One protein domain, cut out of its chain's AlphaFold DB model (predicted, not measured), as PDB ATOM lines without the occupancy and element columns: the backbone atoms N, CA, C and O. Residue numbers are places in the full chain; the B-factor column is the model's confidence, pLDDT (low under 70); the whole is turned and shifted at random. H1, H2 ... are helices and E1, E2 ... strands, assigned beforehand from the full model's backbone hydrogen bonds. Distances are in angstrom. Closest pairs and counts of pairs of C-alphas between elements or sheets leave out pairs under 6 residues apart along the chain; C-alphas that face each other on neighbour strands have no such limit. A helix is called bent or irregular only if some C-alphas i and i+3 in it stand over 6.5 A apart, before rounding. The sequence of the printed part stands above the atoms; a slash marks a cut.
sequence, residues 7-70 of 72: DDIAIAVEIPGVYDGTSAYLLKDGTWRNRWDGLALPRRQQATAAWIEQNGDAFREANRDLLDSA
ATOM      1  N   ASP A   7     -18.656 -17.431   5.050       93.25
ATOM      2  CA  ASP A   7     -17.755 -18.262   4.243       93.25
ATOM      3  C   ASP A   7     -16.461 -17.527   3.862       93.25
ATOM      4  O   ASP A   7     -15.453 -18.166   3.558       93.25
ATOM      5  N   ASP A   8     -16.458 -16.195   3.934       94.00
ATOM      6  CA  ASP A   8     -15.284 -15.359   3.674       94.00
ATOM      7  C   ASP A   8     -14.376 -15.223   4.904       94.00
ATOM      8  O   ASP A   8     -13.244 -14.750   4.793       94.00
ATOM      9  N   ILE A   9     -14.850 -15.620   6.090       95.69
ATOM     10  CA  ILE A   9     -14.107 -15.493   7.345       95.69
ATOM     11  C   ILE A   9     -13.076 -16.622   7.432       95.69
ATOM     12  O   ILE A   9     -13.419 -17.802   7.383       95.69
ATOM     13  N   ALA A  10     -11.806 -16.257   7.603       96.69
ATOM     14  CA  ALA A  10     -10.757 -17.202   7.970       96.69
ATOM     15  C   ALA A  10     -10.734 -17.411   9.489       96.69
ATOM     16  O   ALA A  10     -10.670 -18.541   9.963       96.69
ATOM     17  N   ILE A  11     -10.799 -16.316  10.259       97.38
ATOM     18  CA  ILE A  11     -10.695 -16.348  11.723       97.38
ATOM     19  C   ILE A  11     -11.663 -15.343  12.352       97.38
ATOM     20  O   ILE A  11     -11.703 -14.170  11.975       97.38
ATOM     21  N   ALA A  12     -12.396 -15.797  13.368       97.50
ATOM     22  CA  ALA A  12     -13.142 -14.962  14.301       97.50
ATOM     23  C   ALA A  12     -12.298 -14.729  15.564       97.50
ATOM     24  O   ALA A  12     -11.878 -15.682  16.214       97.50
ATOM     25  N   VAL A  13     -12.047 -13.466  15.912       97.69
ATOM     26  CA  VAL A  13     -11.143 -13.083  17.004       97.69
ATOM     27  C   VAL A  13     -11.918 -12.481  18.166       97.69
ATOM     28  O   VAL A  13     -12.637 -11.487  18.018       97.69
ATOM     29  N   GLU A  14     -11.732 -13.066  19.342       97.75
ATOM     30  CA  GLU A  14     -12.116 -12.472  20.619       97.75
ATOM     31  C   GLU A  14     -10.984 -11.577  21.123       97.75
ATOM     32  O   GLU A  14      -9.816 -11.962  21.088       97.75
ATOM     33  N   ILE A  15     -11.321 -10.369  21.576       96.81
ATOM     34  CA  ILE A  15     -10.332  -9.402  22.062       96.81
ATOM     35  C   ILE A  15     -10.569  -9.195  23.560       96.81
ATOM     36  O   ILE A  15     -11.583  -8.589  23.937       96.81
ATOM     37  N   PRO A  16      -9.653  -9.672  24.426       93.75
ATOM     38  CA  PRO A  16      -9.779  -9.510  25.867       93.75
ATOM     39  C   PRO A  16      -9.996  -8.047  26.263       93.75
ATOM     40  O   PRO A  16      -9.319  -7.141  25.780       93.75
ATOM     41  N   GLY A  17     -10.965  -7.809  27.147       93.56
ATOM     42  CA  GLY A  17     -11.311  -6.465  27.618       93.56
ATOM     43  C   GLY A  17     -12.224  -5.653  26.687       93.56
ATOM     44  O   GLY A  17     -12.657  -4.569  27.081       93.56
ATOM     45  N   VAL A  18     -12.572  -6.164  25.498       96.81
ATOM     46  CA  VAL A  18     -13.551  -5.528  24.595       96.81
ATOM     47  C   VAL A  18     -14.952  -6.105  24.794       96.81
ATOM     48  O   VAL A  18     -15.911  -5.359  25.020       96.81
ATOM     49  N   TYR A  19     -15.077  -7.427  24.687       94.88
ATOM     50  CA  TYR A  19     -16.335  -8.161  24.780       94.88
ATOM     51  C   TYR A  19     -16.052  -9.650  25.008       94.88
ATOM     52  O   TYR A  19     -15.039 -10.159  24.535       94.88
ATOM     53  N   ASP A  20     -16.953 -10.327  25.718       93.06
ATOM     54  CA  ASP A  20     -16.937 -11.782  25.888       93.06
ATOM     55  C   ASP A  20     -17.549 -12.436  24.640       93.06
ATOM     56  O   ASP A  20     -18.754 -12.685  24.559       93.06
ATOM     57  N   GLY A  21     -16.729 -12.524  23.593       95.00
ATOM     58  CA  GLY A  21     -17.090 -13.035  22.277       95.00
ATOM     59  C   GLY A  21     -16.376 -12.310  21.135       95.00
ATOM     60  O   GLY A  21     -15.594 -11.371  21.326       95.00
ATOM     61  N   THR A  22     -16.679 -12.720  19.901       97.31
ATOM     62  CA  THR A  22     -15.998 -12.205  18.706       97.31
ATOM     63  C   THR A  22     -16.135 -10.692  18.564       97.31
ATOM     64  O   THR A  22     -17.242 -10.151  18.600       97.31
ATOM     65  N   SER A  23     -15.008 -10.017  18.354       98.00
ATOM     66  CA  SER A  23     -14.911  -8.567  18.163       98.00
ATOM     67  C   SER A  23     -14.357  -8.188  16.787       98.00
ATOM     68  O   SER A  23     -14.739  -7.150  16.250       98.00
ATOM     69  N   ALA A  24     -13.527  -9.035  16.179       97.94
ATOM     70  CA  ALA A  24     -12.982  -8.817  14.841       97.94
ATOM     71  C   ALA A  24     -13.031 -10.094  13.998       97.94
ATOM     72  O   ALA A  24     -13.025 -11.201  14.534       97.94
ATOM     73  N   TYR A  25     -13.042  -9.927  12.679       97.75
ATOM     74  CA  TYR A  25     -12.898 -11.014  11.716       97.75
ATOM     75  C   TYR A  25     -11.698 -10.740  10.814       97.75
ATOM     76  O   TYR A  25     -11.575  -9.634  10.279       97.75
ATOM     77  N   LEU A  26     -10.845 -11.744  10.626       97.69
ATOM     78  CA  LEU A  26      -9.881 -11.780   9.532       97.69
ATOM     79  C   LEU A  26     -10.517 -12.563   8.385       97.69
ATOM     80  O   LEU A  26     -10.874 -13.732   8.551       97.69
ATOM     81  N   LEU A  27     -10.693 -11.907   7.245       96.06
ATOM     82  CA  LEU A  27     -11.213 -12.533   6.036       96.06
ATOM     83  C   LEU A  27     -10.100 -13.288   5.307       96.06
ATOM     84  O   LEU A  27      -8.923 -12.956   5.450       96.06
ATOM     85  N   LYS A  28     -10.475 -14.283   4.499       95.25
ATOM     86  CA  LYS A  28      -9.541 -15.110   3.719       95.25
ATOM     87  C   LYS A  28      -8.715 -14.304   2.710       95.25
ATOM     88  O   LYS A  28      -7.617 -14.710   2.364       95.25
ATOM     89  N   ASP A  29      -9.199 -13.140   2.281       93.38
ATOM     90  CA  ASP A  29      -8.443 -12.213   1.427       93.38
ATOM     91  C   ASP A  29      -7.407 -11.363   2.198       93.38
ATOM     92  O   ASP A  29      -6.686 -10.561   1.601       93.38
ATOM     93  N   GLY A  30      -7.320 -11.531   3.524       94.56
ATOM     94  CA  GLY A  30      -6.439 -10.783   4.419       94.56
ATOM     95  C   GLY A  30      -7.033  -9.478   4.958       94.56
ATOM     96  O   GLY A  30      -6.364  -8.767   5.723       94.56
ATOM     97  N   THR A  31      -8.271  -9.143   4.602       95.56
ATOM     98  CA  THR A  31      -8.966  -7.951   5.091       95.56
ATOM     99  C   THR A  31      -9.418  -8.136   6.538       95.56
ATOM    100  O   THR A  31      -9.992  -9.160   6.904       95.56
ATOM    101  N   TRP A  32      -9.230  -7.108   7.366       97.38
ATOM    102  CA  TRP A  32      -9.811  -7.059   8.708       97.38
ATOM    103  C   TRP A  32     -11.197  -6.412   8.695       97.38
ATOM    104  O   TRP A  32     -11.420  -5.386   8.049       97.38
ATOM    105  N   ARG A  33     -12.127  -6.985   9.464       97.06
ATOM    106  CA  ARG A  33     -13.458  -6.426   9.723       97.06
ATOM    107  C   ARG A  33     -13.674  -6.253  11.215       97.06
ATOM    108  O   ARG A  33     -13.586  -7.208  11.982       97.06
ATOM    109  N   ASN A  34     -13.999  -5.032  11.619       97.50
ATOM    110  CA  ASN A  34     -14.418  -4.730  12.977       97.50
ATOM    111  C   ASN A  34     -15.921  -5.011  13.095       97.50
ATOM    112  O   ASN A  34     -16.731  -4.381  12.417       97.50
ATOM    113  N   ARG A  35     -16.311  -5.963  13.953       96.38
ATOM    114  CA  ARG A  35     -17.720  -6.367  14.121       96.38
ATOM    115  C   ARG A  35     -18.610  -5.207  14.574       96.38
ATOM    116  O   ARG A  35     -19.821  -5.242  14.374       96.38
ATOM    117  N   TRP A  36     -18.022  -4.211  15.226       96.88
ATOM    118  CA  TRP A  36     -18.749  -3.106  15.839       96.88
ATOM    119  C   TRP A  36     -18.978  -1.923  14.891       96.88
ATOM    120  O   TRP A  36     -19.662  -0.977  15.281       96.88
ATOM    121  N   ASP A  37     -18.424  -1.951  13.675       95.12
ATOM    122  CA  ASP A  37     -18.620  -0.876  12.701       95.12
ATOM    123  C   ASP A  37     -20.104  -0.711  12.343       95.12
ATOM    124  O   ASP A  37     -20.822  -1.674  12.081       95.12
ATOM    125  N   GLY A  38     -20.579   0.539  12.342       91.00
ATOM    126  CA  GLY A  38     -21.982   0.870  12.066       91.00
ATOM    127  C   GLY A  38     -22.945   0.646  13.240       91.00
ATOM    128  O   GLY A  38     -24.126   0.962  13.115       91.00
ATOM    129  N   LEU A  39     -22.464   0.154  14.388       93.38
ATOM    130  CA  LEU A  39     -23.255   0.026  15.613       93.38
ATOM    131  C   LEU A  39     -23.014   1.215  16.552       93.38
ATOM    132  O   LEU A  39     -21.922   1.777  16.613       93.38
ATOM    133  N   ALA A  40     -24.014   1.559  17.368       95.56
ATOM    134  CA  ALA A  40     -23.913   2.604  18.392       95.56
ATOM    135  C   ALA A  40     -23.117   2.140  19.637       95.56
ATOM    136  O   ALA A  40     -23.574   2.264  20.772       95.56
ATOM    137  N   LEU A  41     -21.927   1.564  19.427       96.00
ATOM    138  CA  LEU A  41     -21.052   0.979  20.453       96.00
ATOM    139  C   LEU A  41     -19.607   1.517  20.333       96.00
ATOM    140  O   LEU A  41     -18.667   0.736  20.141       96.00
ATOM    141  N   PRO A  42     -19.389   2.840  20.482       95.75
ATOM    142  CA  PRO A  42     -18.131   3.499  20.114       95.75
ATOM    143  C   PRO A  42     -16.913   2.978  20.884       95.75
ATOM    144  O   PRO A  42     -15.840   2.826  20.309       95.75
ATOM    145  N   ARG A  43     -17.067   2.628  22.169       96.75
ATOM    146  CA  ARG A  43     -15.960   2.089  22.977       96.75
ATOM    147  C   ARG A  43     -15.434   0.759  22.429       96.75
ATOM    148  O   ARG A  43     -14.225   0.554  22.395       96.75
ATOM    149  N   ARG A  44     -16.327  -0.142  22.006       97.75
ATOM    150  CA  ARG A  44     -15.935  -1.450  21.452       97.75
ATOM    151  C   ARG A  44     -15.332  -1.297  20.066       97.75
ATOM    152  O   ARG A  44     -14.316  -1.923  19.777       97.75
ATOM    153  N   GLN A  45     -15.925  -0.421  19.257       98.12
ATOM    154  CA  GLN A  45     -15.416  -0.086  17.936       98.12
ATOM    155  C   GLN A  45     -13.982   0.443  18.018       98.12
ATOM    156  O   GLN A  45     -13.099  -0.129  17.385       98.12
ATOM    157  N   GLN A  46     -13.731   1.460  18.847       98.19
ATOM    158  CA  GLN A  46     -12.405   2.063  19.008       98.19
ATOM    159  C   GLN A  46     -11.378   1.075  19.567       98.19
ATOM    160  O   GLN A  46     -10.282   0.973  19.027       98.19
ATOM    161  N   ALA A  47     -11.729   0.312  20.607       98.38
ATOM    162  CA  ALA A  47     -10.808  -0.662  21.195       98.38
ATOM    163  C   ALA A  47     -10.445  -1.788  20.211       98.38
ATOM    164  O   ALA A  47      -9.285  -2.185  20.123       98.38
ATOM    165  N   THR A  48     -11.417  -2.262  19.428       98.50
ATOM    166  CA  THR A  48     -11.182  -3.265  18.378       98.50
ATOM    167  C   THR A  48     -10.321  -2.701  17.250       98.50
ATOM    168  O   THR A  48      -9.386  -3.363  16.815       98.50
ATOM    169  N   ALA A  49     -10.595  -1.471  16.802       98.38
ATOM    170  CA  ALA A  49      -9.803  -0.808  15.769       98.38
ATOM    171  C   ALA A  49      -8.343  -0.627  16.210       98.38
ATOM    172  O   ALA A  49      -7.437  -0.990  15.467       98.38
ATOM    173  N   ALA A  50      -8.118  -0.167  17.446       98.31
ATOM    174  CA  ALA A  50      -6.782  -0.017  18.014       98.31
ATOM    175  C   ALA A  50      -6.036  -1.359  18.114       98.31
ATOM    176  O   ALA A  50      -4.841  -1.425  17.839       98.31
ATOM    177  N   TRP A  51      -6.731  -2.444  18.473       98.38
ATOM    178  CA  TRP A  51      -6.125  -3.775  18.497       98.38
ATOM    179  C   TRP A  51      -5.722  -4.248  17.094       98.38
ATOM    180  O   TRP A  51      -4.610  -4.749  16.932       98.38
ATOM    181  N   ILE A  52      -6.588  -4.057  16.087       98.38
ATOM    182  CA  ILE A  52      -6.293  -4.396  14.685       98.38
ATOM    183  C   ILE A  52      -5.096  -3.582  14.181       98.38
ATOM    184  O   ILE A  52      -4.209  -4.147  13.555       98.38
ATOM    185  N   GLU A  53      -5.034  -2.286  14.477       98.38
ATOM    186  CA  GLU A  53      -3.910  -1.426  14.087       98.38
ATOM    187  C   GLU A  53      -2.585  -1.895  14.705       98.38
ATOM    188  O   GLU A  53      -1.564  -1.946  14.027       98.38
ATOM    189  N   GLN A  54      -2.601  -2.292  15.980       98.31
ATOM    190  CA  GLN A  54      -1.390  -2.694  16.703       98.31
ATOM    191  C   GLN A  54      -0.919  -4.120  16.379       98.31
ATOM    192  O   GLN A  54       0.278  -4.389  16.424       98.31
ATOM    193  N   ASN A  55      -1.842  -5.044  16.095       97.69
ATOM    194  CA  ASN A  55      -1.542  -6.481  16.026       97.69
ATOM    195  C   ASN A  55      -1.870  -7.109  14.666       97.69
ATOM    196  O   ASN A  55      -1.419  -8.218  14.379       97.69
ATOM    197  N   GLY A  56      -2.669  -6.439  13.834       97.25
ATOM    198  CA  GLY A  56      -3.327  -7.038  12.675       97.25
ATOM    199  C   GLY A  56      -2.370  -7.558  11.609       97.25
ATOM    200  O   GLY A  56      -2.653  -8.597  11.016       97.25
ATOM    201  N   ASP A  57      -1.238  -6.886  11.390       97.62
ATOM    202  CA  ASP A  57      -0.239  -7.317  10.407       97.62
ATOM    203  C   ASP A  57       0.535  -8.550  10.880       97.62
ATOM    204  O   ASP A  57       0.629  -9.533  10.145       97.62
ATOM    205  N   ALA A  58       1.020  -8.542  12.125       97.88
ATOM    206  CA  ALA A  58       1.701  -9.694  12.716       97.88
ATOM    207  C   ALA A  58       0.765 -10.911  12.817       97.88
ATOM    208  O   ALA A  58       1.170 -12.035  12.525       97.88
ATOM    209  N   PHE A  59      -0.502 -10.688  13.175       97.31
ATOM    210  CA  PHE A  59      -1.511 -11.741  13.232       97.31
ATOM    211  C   PHE A  59      -1.813 -12.310  11.842       97.31
ATOM    212  O   PHE A  59      -1.901 -13.525  11.692       97.31
ATOM    213  N   ARG A  60      -1.935 -11.458  10.812       96.12
ATOM    214  CA  ARG A  60      -2.114 -11.908   9.424       96.12
ATOM    215  C   ARG A  60      -0.942 -12.775   8.970       96.12
ATOM    216  O   ARG A  60      -1.167 -13.824   8.380       96.12
ATOM    217  N   GLU A  61       0.287 -12.361   9.272       96.25
ATOM    218  CA  GLU A  61       1.488 -13.117   8.911       96.25
ATOM    219  C   GLU A  61       1.535 -14.490   9.584       96.25
ATOM    220  O   GLU A  61       1.793 -15.495   8.926       96.25
ATOM    221  N   ALA A  62       1.223 -14.547  10.879       96.69
ATOM    222  CA  ALA A  62       1.219 -15.791  11.646       96.69
ATOM    223  C   ALA A  62       0.158 -16.807  11.182       96.69
ATOM    224  O   ALA A  62       0.266 -17.979  11.525       96.69
ATOM    225  N   ASN A  63      -0.850 -16.362  10.425       96.00
ATOM    226  CA  ASN A  63      -1.966 -17.178   9.936       96.00
ATOM    227  C   ASN A  63      -2.057 -17.172   8.399       96.00
ATOM    228  O   ASN A  63      -3.137 -17.342   7.830       96.00
ATOM    229  N   ARG A  64      -0.943 -16.898   7.711       94.88
ATOM    230  CA  ARG A  64      -0.900 -16.711   6.252       94.88
ATOM    231  C   ARG A  64      -1.384 -17.943   5.473       94.88
ATOM    232  O   ARG A  64      -2.024 -17.794   4.434       94.88
ATOM    233  N   ASP A  65      -1.148 -19.139   6.000       92.75
ATOM    234  CA  ASP A  65      -1.593 -20.424   5.446       92.75
ATOM    235  C   ASP A  65      -3.119 -20.511   5.261       92.75
ATOM    236  O   ASP A  65      -3.613 -21.059   4.270       92.75
ATOM    237  N   LEU A  66      -3.879 -19.895   6.168       91.38
ATOM    238  CA  LEU A  66      -5.341 -19.860   6.113       91.38
ATOM    239  C   LEU A  66      -5.883 -18.874   5.066       91.38
ATOM    240  O   LEU A  66      -7.049 -18.969   4.678       91.38
ATOM    241  N   LEU A  67      -5.056 -17.937   4.595       90.12
ATOM    242  CA  LEU A  67      -5.446 -16.875   3.658       90.12
ATOM    243  C   LEU A  67      -5.168 -17.268   2.202       90.12
ATOM    244  O   LEU A  67      -5.987 -17.037   1.313       90.12
ATOM    245  N   ASP A  68      -4.048 -17.950   1.957       72.56
ATOM    246  CA  ASP A  68      -3.657 -18.389   0.611       72.56
ATOM    247  C   ASP A  68      -4.593 -19.474   0.035       72.56
ATOM    248  O   ASP A  68      -4.687 -19.651  -1.182       72.56
ATOM    249  N   SER A  69      -5.377 -20.134   0.894       62.38
ATOM    250  CA  SER A  69      -6.365 -21.161   0.530       62.38
ATOM    251  C   SER A  69      -7.535 -20.636  -0.322       62.38
ATOM    252  O   SER A  69      -8.200 -21.418  -0.995       62.38
ATOM    253  N   ALA A  70      -7.802 -19.325  -0.325       56.62
ATOM    254  CA  ALA A  70      -8.906 -18.725  -1.085       56.62
ATOM    255  C   ALA A  70      -8.548 -18.323  -2.528       56.62
ATOM    256  O   ALA A  70      -9.388 -17.767  -3.232       56.62
TER     257      ALA A  70
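Overview. This is residues 7 to 70 of the 72 residues of an uncharacterized protein of Gordonia westfalica (UniProt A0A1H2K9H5). A small antiparallel sheet, a meander in which each strand neighbours the one before, has long, kinked H1 slantwise over one face; short H2 turns back near E1, making two layers. The printed 64 residues hold E1, E2, E3, H1, H2 in that order; sheet order E1 - E2 - E3, class mixed. It is compact: radius of gyration of the C-alphas 11.6 A, spans 34 by 23 by 17 A.

Arrangement. Look at E2, residues 22 to 27: it forms hairpins with E1, residues 9 to 14 (N 10 and O 26, 2.9 A), and E3, residues 32 to 34 (N 33 and O 25, 2.8 A), within hydrogen-bond range. H1, residues 42 to 62, is on the sheet, height 7.5 A; its closest C-alphas to E2 are Thr 48 and Ser 23, 6.5 A. H1 has a kink of 58 degrees near residue 55 and is irregular: C-alphas 54 and 57 are 7.9 A apart. H2, residues 64 to 70, is on the sheet; its closest C-alphas to E1 are Leu 66 and Ala 10, 6.3 A. O i to N i+4 pairs within range: H1 15 of 17, H2 1 of 3, with 2 of 4 O i to N i+3.

Along the chain. Find C-alpha 9 at (-14.107, -15.493, 7.345), beginning E1. H1 runs 28.6 A from C-alpha 42 at (-18.131, 3.499, 20.114).

Size, cuts and confidence. The C-alphas farthest apart are Ala 40 and Asp 65, 34.6 A. The printed part has no cut and no long link; pLDDT is under 70 at residues 69 to 70.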